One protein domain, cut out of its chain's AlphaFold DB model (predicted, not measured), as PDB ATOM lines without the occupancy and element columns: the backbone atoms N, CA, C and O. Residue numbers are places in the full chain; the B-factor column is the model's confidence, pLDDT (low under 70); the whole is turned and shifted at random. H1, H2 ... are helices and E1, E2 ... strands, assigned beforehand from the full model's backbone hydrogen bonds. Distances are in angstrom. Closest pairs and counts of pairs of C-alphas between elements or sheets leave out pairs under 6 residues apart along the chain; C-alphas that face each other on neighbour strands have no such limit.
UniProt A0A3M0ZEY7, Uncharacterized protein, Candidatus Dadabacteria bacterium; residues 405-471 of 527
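This is residues 405 to 471 of the 527 residues of an uncharacterized protein of Candidatus Dadabacteria bacterium (UniProt A0A3M0ZEY7). With little regular structure, this is a mostly looped chain in which a small two-strand sheet, E1 and E2, and a short helix, H1, make one end, and the loops of residues 438 to 459 make the other. The 67 printed residues, 15 of them in named elements, run E1, H1, E2, class mixed; the sheet is antiparallel, order E1 - E2. The whole is compact by its radius of gyration of the C-alphas, 11.9 A, yet elongated, spanning 38 by 24 by 18 A.

E1, residues 405 to 408, and E2, residues 465 to 470, are antiparallel neighbours at 149 degrees, with N 405 and O 469 2.8 A apart, within hydrogen-bond range. Residues 421 to 422 pair antiparallel with residues 406 to 407 of E1. The closest C-alphas of E2 and H1, residues 425 to 429, are those of Cys 465 and Asp 425, 4.7 A apart. In H1 every O i to N i+4 pair is within hydrogen-bond range. Residues 438 to 439 pair antiparallel with 458 to 459.

E1 begins at C-alpha 405 (145.441, 106.930, 24.715) and is 10.4 A long. H1 measures 6.4 A. E2 measures 14.7 A, ending at C-alpha 470 (150.814, 110.169, 24.515).

The printed part has no cut. Both links are long, 16 and 35 residues. pLDDT is under 70 at residues 438 to 449, 451 and 458 to 461.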
ATOM      1  N   ILE A 405     146.274 107.963  24.105       92.56
ATOM      2  CA  ILE A 405     145.441 106.930  24.715       92.56
ATOM      3  C   ILE A 405     144.693 107.585  25.865       92.56
ATOM      4  O   ILE A 405     145.286 108.356  26.625       92.56
ATOM      5  N   GLN A 406     143.397 107.296  25.959       94.81
ATOM      6  CA  GLN A 406     142.598 107.697  27.103       94.81
ATOM      7  C   GLN A 406     142.355 106.505  28.020       94.81
ATOM      8  O   GLN A 406     142.202 105.375  27.544       94.81
ATOM      9  N   TYR A 407     142.321 106.773  29.320       94.06
ATOM     10  CA  TYR A 407     142.102 105.767  30.344       94.06
ATOM     11  C   TYR A 407     141.036 106.200  31.341       94.06
ATOM     12  O   TYR A 407     140.818 107.394  31.575       94.06
ATOM     13  N   CYS A 408     140.395 105.198  31.927       92.94
ATOM     14  CA  CYS A 408     139.479 105.377  33.034       92.94
ATOM     15  C   CYS A 408     140.251 105.790  34.299       92.94
ATOM     16  O   CYS A 408     141.291 105.209  34.605       92.94
ATOM     17  N   ASP A 409     139.766 106.811  35.006       89.12
ATOM     18  CA  ASP A 409     140.472 107.445  36.133       89.12
ATOM     19  C   ASP A 409     140.188 106.830  37.516       89.12
ATOM     20  O   ASP A 409     140.831 107.197  38.496       89.12
ATOM     21  N   GLY A 410     139.261 105.876  37.598       82.75
ATOM     22  CA  GLY A 410     138.856 105.210  38.839       82.75
ATOM     23  C   GLY A 410     139.623 103.923  39.148       82.75
ATOM     24  O   GLY A 410     139.566 103.446  40.280       82.75
ATOM     25  N   GLN A 411     140.361 103.365  38.182       83.25
ATOM     26  CA  GLN A 411     141.265 102.230  38.396       83.25
ATOM     27  C   GLN A 411     142.586 102.454  37.671       83.25
ATOM     28  O   GLN A 411     142.648 102.491  36.441       83.25
ATOM     29  N   LEU A 412     143.649 102.579  38.461       85.19
ATOM     30  CA  LEU A 412     144.995 102.889  37.998       85.19
ATOM     31  C   LEU A 412     145.959 101.787  38.415       85.19
ATOM     32  O   LEU A 412     145.718 101.049  39.370       85.19
ATOM     33  N   ARG A 413     147.076 101.714  37.699       84.19
ATOM     34  CA  ARG A 413     148.242 100.941  38.113       84.19
ATOM     35  C   ARG A 413     148.801 101.482  39.422       84.19
ATOM     36  O   ARG A 413     148.523 102.612  39.826       84.19
ATOM     37  N   ALA A 414     149.665 100.694  40.051       79.81
ATOM     38  CA  ALA A 414     150.344 101.088  41.282       79.81
ATOM     39  C   ALA A 414     151.128 102.400  41.196       79.81
ATOM     40  O   ALA A 414     151.201 103.142  42.174       79.81
ATOM     41  N   ASN A 415     151.684 102.677  40.021       76.31
ATOM     42  CA  ASN A 415     152.435 103.887  39.706       76.31
ATOM     43  C   ASN A 415     151.533 105.086  39.329       76.31
ATOM     44  O   ASN A 415     152.042 106.158  39.015       76.31
ATOM     45  N   GLY A 416     150.204 104.920  39.344       79.94
ATOM     46  CA  GLY A 416     149.226 105.947  38.980       79.94
ATOM     47  C   GLY A 416     148.912 106.045  37.483       79.94
ATOM     48  O   GLY A 416     148.103 106.885  37.091       79.94
ATOM     49  N   GLU A 417     149.508 105.211  36.630       84.75
ATOM     50  CA  GLU A 417     149.190 105.192  35.201       84.75
ATOM     51  C   GLU A 417     147.851 104.494  34.924       84.75
ATOM     52  O   GLU A 417     147.459 103.532  35.588       84.75
ATOM     53  N   GLY A 418     147.138 104.959  33.899       88.12
ATOM     54  CA  GLY A 418     145.920 104.300  33.439       88.12
ATOM     55  C   GLY A 418     146.220 102.994  32.698       88.12
ATOM     56  O   GLY A 418     147.192 102.901  31.950       88.12
ATOM     57  N   PHE A 419     145.367 101.983  32.872       88.69
ATOM     58  CA  PHE A 419     145.462 100.713  32.131       88.69
ATOM     59  C   PHE A 419     144.142 100.277  31.492       88.69
ATOM     60  O   PHE A 419     144.154  99.588  30.470       88.69
ATOM     61  N   LEU A 420     143.009 100.720  32.046       92.00
ATOM     62  CA  LEU A 420     141.701 100.533  31.432       92.00
ATOM     63  C   LEU A 420     141.489 101.586  30.350       92.00
ATOM     64  O   LEU A 420     141.175 102.737  30.642       92.00
ATOM     65  N   THR A 421     141.708 101.209  29.095       92.62
ATOM     66  CA  THR A 421     141.547 102.107  27.950       92.62
ATOM     67  C   THR A 421     140.080 102.447  27.713       92.62
ATOM     68  O   THR A 421     139.213 101.578  27.822       92.62
ATOM     69  N   CYS A 422     139.806 103.679  27.305       94.62
ATOM     70  CA  CYS A 422     138.468 104.163  26.976       94.62
ATOM     71  C   CYS A 422     138.522 105.152  25.804       94.62
ATOM     72  O   CYS A 422     139.584 105.653  25.440       94.62
ATOM     73  N   ALA A 423     137.373 105.424  25.199       95.00
ATOM     74  CA  ALA A 423     137.165 106.513  24.248       95.00
ATOM     75  C   ALA A 423     136.147 107.534  24.781       95.00
ATOM     76  O   ALA A 423     136.192 108.712  24.430       95.00
ATOM     77  N   VAL A 424     135.209 107.085  25.617       94.38
ATOM     78  CA  VAL A 424     134.204 107.912  26.290       94.38
ATOM     79  C   VAL A 424     133.926 107.380  27.695       94.38
ATOM     80  O   VAL A 424     134.155 106.209  27.979       94.38
ATOM     81  N   ASP A 425     133.323 108.196  28.566       89.38
ATOM     82  CA  ASP A 425     132.946 107.772  29.931       89.38
ATOM     83  C   ASP A 425     132.008 106.552  29.953       89.38
ATOM     84  O   ASP A 425     131.913 105.836  30.946       89.38
ATOM     85  N   GLY A 426     131.275 106.318  28.858       90.00
ATOM     86  CA  GLY A 426     130.435 105.131  28.702       90.00
ATOM     87  C   GLY A 426     131.226 103.825  28.707       90.00
ATOM     88  O   GLY A 426     130.693 102.825  29.176       90.00
ATOM     89  N   ASP A 427     132.479 103.846  28.247       92.62
ATOM     90  CA  ASP A 427     133.344 102.666  28.228       92.62
ATOM     91  C   ASP A 427     133.792 102.302  29.646       92.62
ATOM     92  O   ASP A 427     133.787 101.131  30.010       92.62
ATOM     93  N   CYS A 428     134.090 103.306  30.476       90.12
ATOM     94  CA  CYS A 428     134.432 103.100  31.882       90.12
ATOM     95  C   CYS A 428     133.235 102.563  32.667       90.12
ATOM     96  O   CYS A 428     133.371 101.556  33.352       90.12
ATOM     97  N   ARG A 429     132.039 103.133  32.453       85.50
ATOM     98  CA  ARG A 429     130.795 102.611  33.047       85.50
ATOM     99  C   ARG A 429     130.472 101.175  32.634       85.50
ATOM    100  O   ARG A 429     129.844 100.428  33.374       85.50
ATOM    101  N   ALA A 430     130.870 100.770  31.429       87.44
ATOM    102  CA  ALA A 430     130.670  99.397  30.973       87.44
ATOM    103  C   ALA A 430     131.576  98.387  31.703       87.44
ATOM    104  O   ALA A 430     131.314  97.187  31.633       87.44
ATOM    105  N   LEU A 431     132.619  98.861  32.390       86.75
ATOM    106  CA  LEU A 431     133.573  98.048  33.140       86.75
ATOM    107  C   LEU A 431     133.308  98.056  34.656       86.75
ATOM    108  O   LEU A 431     133.991  97.340  35.380       86.75
ATOM    109  N   ASP A 432     132.312  98.798  35.150       79.56
ATOM    110  CA  ASP A 432     132.065  98.973  36.592       79.56
ATOM    111  C   ASP A 432     131.927  97.653  37.358       79.56
ATOM    112  O   ASP A 432     132.382  97.526  38.490       79.56
ATOM    113  N   SER A 433     131.353  96.627  36.723       74.62
ATOM    114  CA  SER A 433     131.181  95.307  37.338       74.62
ATOM    115  C   SER A 433     132.494  94.579  37.636       74.62
ATOM    116  O   SER A 433     132.466  93.557  38.316       74.62
ATOM    117  N   VAL A 434     133.619  95.031  37.074       77.62
ATOM    118  CA  VAL A 434     134.946  94.459  37.332       77.62
ATOM    119  C   VAL A 434     135.855  95.412  38.108       77.62
ATOM    120  O   VAL A 434     136.945  95.010  38.483       77.62
ATOM    121  N   CYS A 435     135.456  96.656  38.365       80.88
ATOM    122  CA  CYS A 435     136.279  97.608  39.106       80.88
ATOM    123  C   CYS A 435     136.009  97.541  40.611       80.88
ATOM    124  O   CYS A 435     134.867  97.404  41.042       80.88
ATOM    125  N   ASP A 436     137.068  97.680  41.414       73.44
ATOM    126  CA  ASP A 436     136.938  97.726  42.871       73.44
ATOM    127  C   ASP A 436     136.259  99.047  43.281       73.44
ATOM    128  O   ASP A 436     136.739 100.121  42.902       73.44
ATOM    129  N   PRO A 437     135.148  99.021  44.034       70.12
ATOM    130  CA  PRO A 437     134.475 100.246  44.426       70.12
ATOM    131  C   PRO A 437     135.344 101.089  45.349       70.12
ATOM    132  O   PRO A 437     136.023 100.585  46.250       70.12
ATOM    133  N   ARG A 438     135.304 102.400  45.119       68.56
ATOM    134  CA  ARG A 438     136.054 103.389  45.894       68.56
ATOM    135  C   ARG A 438     135.165 104.564  46.292       68.56
ATOM    136  O   ARG A 438     134.188 104.886  45.608       68.56
ATOM    137  N   CYS A 439     135.487 105.188  47.422       68.25
ATOM    138  CA  CYS A 439     134.833 106.406  47.880       68.25
ATOM    139  C   CYS A 439     135.118 107.553  46.911       68.25
ATOM    140  O   CYS A 439     136.258 107.757  46.492       68.25
ATOM    141  N   THR A 440     134.086 108.318  46.547       68.50
ATOM    142  CA  THR A 440     134.200 109.362  45.511       68.50
ATOM    143  C   THR A 440     135.067 110.568  45.900       68.50
ATOM    144  O   THR A 440     135.321 111.419  45.052       68.50
ATOM    145  N   ASP A 441     135.468 110.705  47.164       63.97
ATOM    146  CA  ASP A 441     136.242 111.844  47.672       63.97
ATOM    147  C   ASP A 441     137.748 111.572  47.774       63.97
ATOM    148  O   ASP A 441     138.541 112.416  47.357       63.97
ATOM    149  N   ASP A 442     138.140 110.422  48.318       59.62
ATOM    150  CA  ASP A 442     139.537 110.081  48.605       59.62
ATOM    151  C   ASP A 442     140.019 108.794  47.915       59.62
ATOM    152  O   ASP A 442     141.188 108.424  48.041       59.62
ATOM    153  N   GLY A 443     139.145 108.123  47.158       59.16
ATOM    154  CA  GLY A 443     139.480 106.899  46.442       59.16
ATOM    155  C   GLY A 443     139.761 105.710  47.364       59.16
ATOM    156  O   GLY A 443     140.324 104.712  46.903       59.16
ATOM    157  N   THR A 444     139.409 105.784  48.651       62.22
ATOM    158  CA  THR A 444     139.549 104.646  49.563       62.22
ATOM    159  C   THR A 444     138.674 103.488  49.085       62.22
ATOM    160  O   THR A 444     137.531 103.723  48.688       62.22
ATOM    161  N   PRO A 445     139.187 102.242  49.061       66.31
ATOM    162  CA  PRO A 445     138.361 101.075  48.788       66.31
ATOM    163  C   PRO A 445     137.166 101.082  49.726       66.31
ATOM    164  O   PRO A 445     137.315 101.239  50.937       66.31
ATOM    165  N   CYS A 446     135.985 100.943  49.155       62.03
ATOM    166  CA  CYS A 446     134.759 101.036  49.907       62.03
ATOM    167  C   CYS A 446     133.888  99.862  49.548       62.03
ATOM    168  O   CYS A 446     133.835  99.390  48.414       62.03
ATOM    169  N   ALA A 447     133.170  99.399  50.545       56.00
ATOM    170  CA  ALA A 447     132.213  98.353  50.350       56.00
ATOM    171  C   ALA A 447     130.832  99.050  50.185       56.00
ATOM    172  O   ALA A 447     130.037  98.701  49.317       56.00
ATOM    173  N   SER A 448     130.538 100.078  50.985       59.25
ATOM    174  CA  SER A 448     129.311 100.883  51.020       59.25
ATOM    175  C   SER A 448     129.599 102.344  51.349       59.25
ATOM    176  O   SER A 448     130.673 102.671  51.835       59.25
ATOM    177  N   ASN A 449     128.606 103.227  51.188       66.81
ATOM    178  CA  ASN A 449     128.727 104.647  51.559       66.81
ATOM    179  C   ASN A 449     129.112 104.864  53.036       66.81
ATOM    180  O   ASN A 449     129.518 105.958  53.403       66.81
ATOM    181  N   ALA A 450     128.943 103.851  53.894       71.38
ATOM    182  CA  ALA A 450     129.348 103.906  55.296       71.38
ATOM    183  C   ALA A 450     130.870 103.819  55.492       71.38
ATOM    184  O   ALA A 450     131.362 104.270  56.524       71.38
ATOM    185  N   ASP A 451     131.590 103.266  54.515       64.38
ATOM    186  CA  ASP A 451     133.055 103.207  54.506       64.38
ATOM    187  C   ASP A 451     133.661 104.537  54.026       64.38
ATOM    188  O   ASP A 451     134.860 104.760  54.146       64.38
ATOM    189  N   CYS A 452     132.808 105.441  53.532       71.69
ATOM    190  CA  CYS A 452     133.166 106.761  53.046       71.69
ATOM    191  C   CYS A 452     132.802 107.857  54.050       71.69
ATOM    192  O   CYS A 452     131.981 107.679  54.957       71.69
ATOM    193  N   ASN A 453     133.372 109.047  53.855       79.31
ATOM    194  CA  ASN A 453     132.968 110.216  54.627       79.31
ATOM    195  C   ASN A 453     131.463 110.505  54.458       79.31
ATOM    196  O   ASN A 453     130.830 110.175  53.457       79.31
ATOM    197  N   THR A 454     130.844 111.127  55.463       85.56
ATOM    198  CA  THR A 454     129.387 111.346  55.455       85.56
ATOM    199  C   THR A 454     128.940 112.143  54.223       85.56
ATOM    200  O   THR A 454     129.375 113.274  54.023       85.56
ATOM    201  N   GLY A 455     128.009 111.577  53.448       74.00
ATOM    202  CA  GLY A 455     127.495 112.186  52.215       74.00
ATOM    203  C   GLY A 455     128.294 111.841  50.956       74.00
ATOM    204  O   GLY A 455     127.974 112.366  49.893       74.00
ATOM    205  N   ILE A 456     129.295 110.969  51.075       77.81
ATOM    206  CA  ILE A 456     130.089 110.434  49.970       77.81
ATOM    207  C   ILE A 456     129.538 109.067  49.578       77.81
ATOM    208  O   ILE A 456     129.152 108.261  50.432       77.81
ATOM    209  N   GLU A 457     129.452 108.828  48.274       73.06
ATOM    210  CA  GLU A 457     128.961 107.565  47.744       73.06
ATOM    211  C   GLU A 457     130.119 106.589  47.542       73.06
ATOM    212  O   GLU A 457     131.213 106.959  47.113       73.06
ATOM    213  N   CYS A 458     129.859 105.330  47.869       65.75
ATOM    214  CA  CYS A 458     130.701 104.221  47.490       65.75
ATOM    215  C   CYS A 458     130.185 103.690  46.170       65.75
ATOM    216  O   CYS A 458     129.046 103.223  46.084       65.75
ATOM    217  N   THR A 459     130.998 103.805  45.132       59.94
ATOM    218  CA  THR A 459     130.539 103.488  43.788       59.94
ATOM    219  C   THR A 459     131.578 102.672  43.038       59.94
ATOM    220  O   THR A 459     132.773 102.937  43.138       59.94
ATOM    221  N   GLY A 460     131.115 101.654  42.306       62.62
ATOM    222  CA  GLY A 460     131.935 100.723  41.520       62.62
ATOM    223  C   GLY A 460     132.466 101.318  40.222       62.62
ATOM    224  O   GLY A 460     132.627 100.594  39.249       62.62
ATOM    225  N   PHE A 461     132.666 102.633  40.153       68.69
ATOM    226  CA  PHE A 461     132.991 103.246  38.882       68.69
ATOM    227  C   PHE A 461     134.467 103.043  38.582       68.69
ATOM    228  O   PHE A 461     135.330 103.546  39.300       68.69
ATOM    229  N   CYS A 462     134.762 102.419  37.440       82.44
ATOM    230  CA  CYS A 462     136.090 102.527  36.830       82.44
ATOM    231  C   CYS A 462     136.474 103.989  36.552       82.44
ATOM    232  O   CYS A 462     137.585 104.249  36.109       82.44
ATOM    233  N   GLY A 463     135.571 104.937  36.808       84.25
ATOM    234  CA  GLY A 463     135.772 106.368  36.739       84.25
ATOM    235  C   GLY A 463     135.219 106.944  35.445       84.25
ATOM    236  O   GLY A 463     134.354 106.358  34.791       84.25
ATOM    237  N   ASN A 464     135.730 108.107  35.075       88.94
ATOM    238  CA  ASN A 464     135.489 108.751  33.793       88.94
ATOM    239  C   ASN A 464     136.708 108.594  32.880       88.94
ATOM    240  O   ASN A 464     137.818 108.297  33.318       88.94
ATOM    241  N   CYS A 465     136.507 108.832  31.588       93.38
ATOM    242  CA  CYS A 465     137.547 108.706  30.577       93.38
ATOM    243  C   CYS A 465     138.373 109.999  30.472       93.38
ATOM    244  O   CYS A 465     138.303 110.722  29.474       93.38
ATOM    245  N   THR A 466     139.099 110.349  31.537       93.56
ATOM    246  CA  THR A 466     139.726 111.679  31.671       93.56
ATOM    247  C   THR A 466     141.244 111.662  31.546       93.56
ATOM    248  O   THR A 466     141.829 112.651  31.091       93.56
ATOM    249  N   ILE A 467     141.901 110.550  31.882       91.25
ATOM    250  CA  ILE A 467     143.357 110.444  31.776       91.25
ATOM    251  C   ILE A 467     143.706 110.355  30.302       91.25
ATOM    252  O   ILE A 467     143.212 109.480  29.605       91.25
ATOM    253  N   THR A 468     144.560 111.255  29.826       94.44
ATOM    254  CA  THR A 468     145.033 111.271  28.440       94.44
ATOM    255  C   THR A 468     146.551 111.307  28.437       94.44
ATOM    256  O   THR A 468     147.142 112.237  28.981       94.44
ATOM    257  N   ALA A 469     147.178 110.323  27.797       92.00
ATOM    258  CA  ALA A 469     148.630 110.238  27.678       92.00
ATOM    259  C   ALA A 469     149.051 110.025  26.214       92.00
ATOM    260  O   ALA A 469     148.339 109.346  25.464       92.00
ATOM    261  N   PRO A 470     150.197 110.578  25.771       93.44
ATOM    262  CA  PRO A 470     150.814 110.169  24.515       93.44
ATOM    263  C   PRO A 470     151.056 108.659  24.515       93.44
ATOM    264  O   PRO A 470     151.462 108.091  25.527       93.44
ATOM    265  N   ARG A 471     150.815 108.000  23.381       94.38
ATOM    266  CA  ARG A 471     151.049 106.560  23.261       94.38
ATOM    267  C   ARG A 471     152.542 106.236  23.410       94.38
ATOM    268  O   ARG A 471     153.332 106.824  22.665       94.38
TER     269      ARG A 471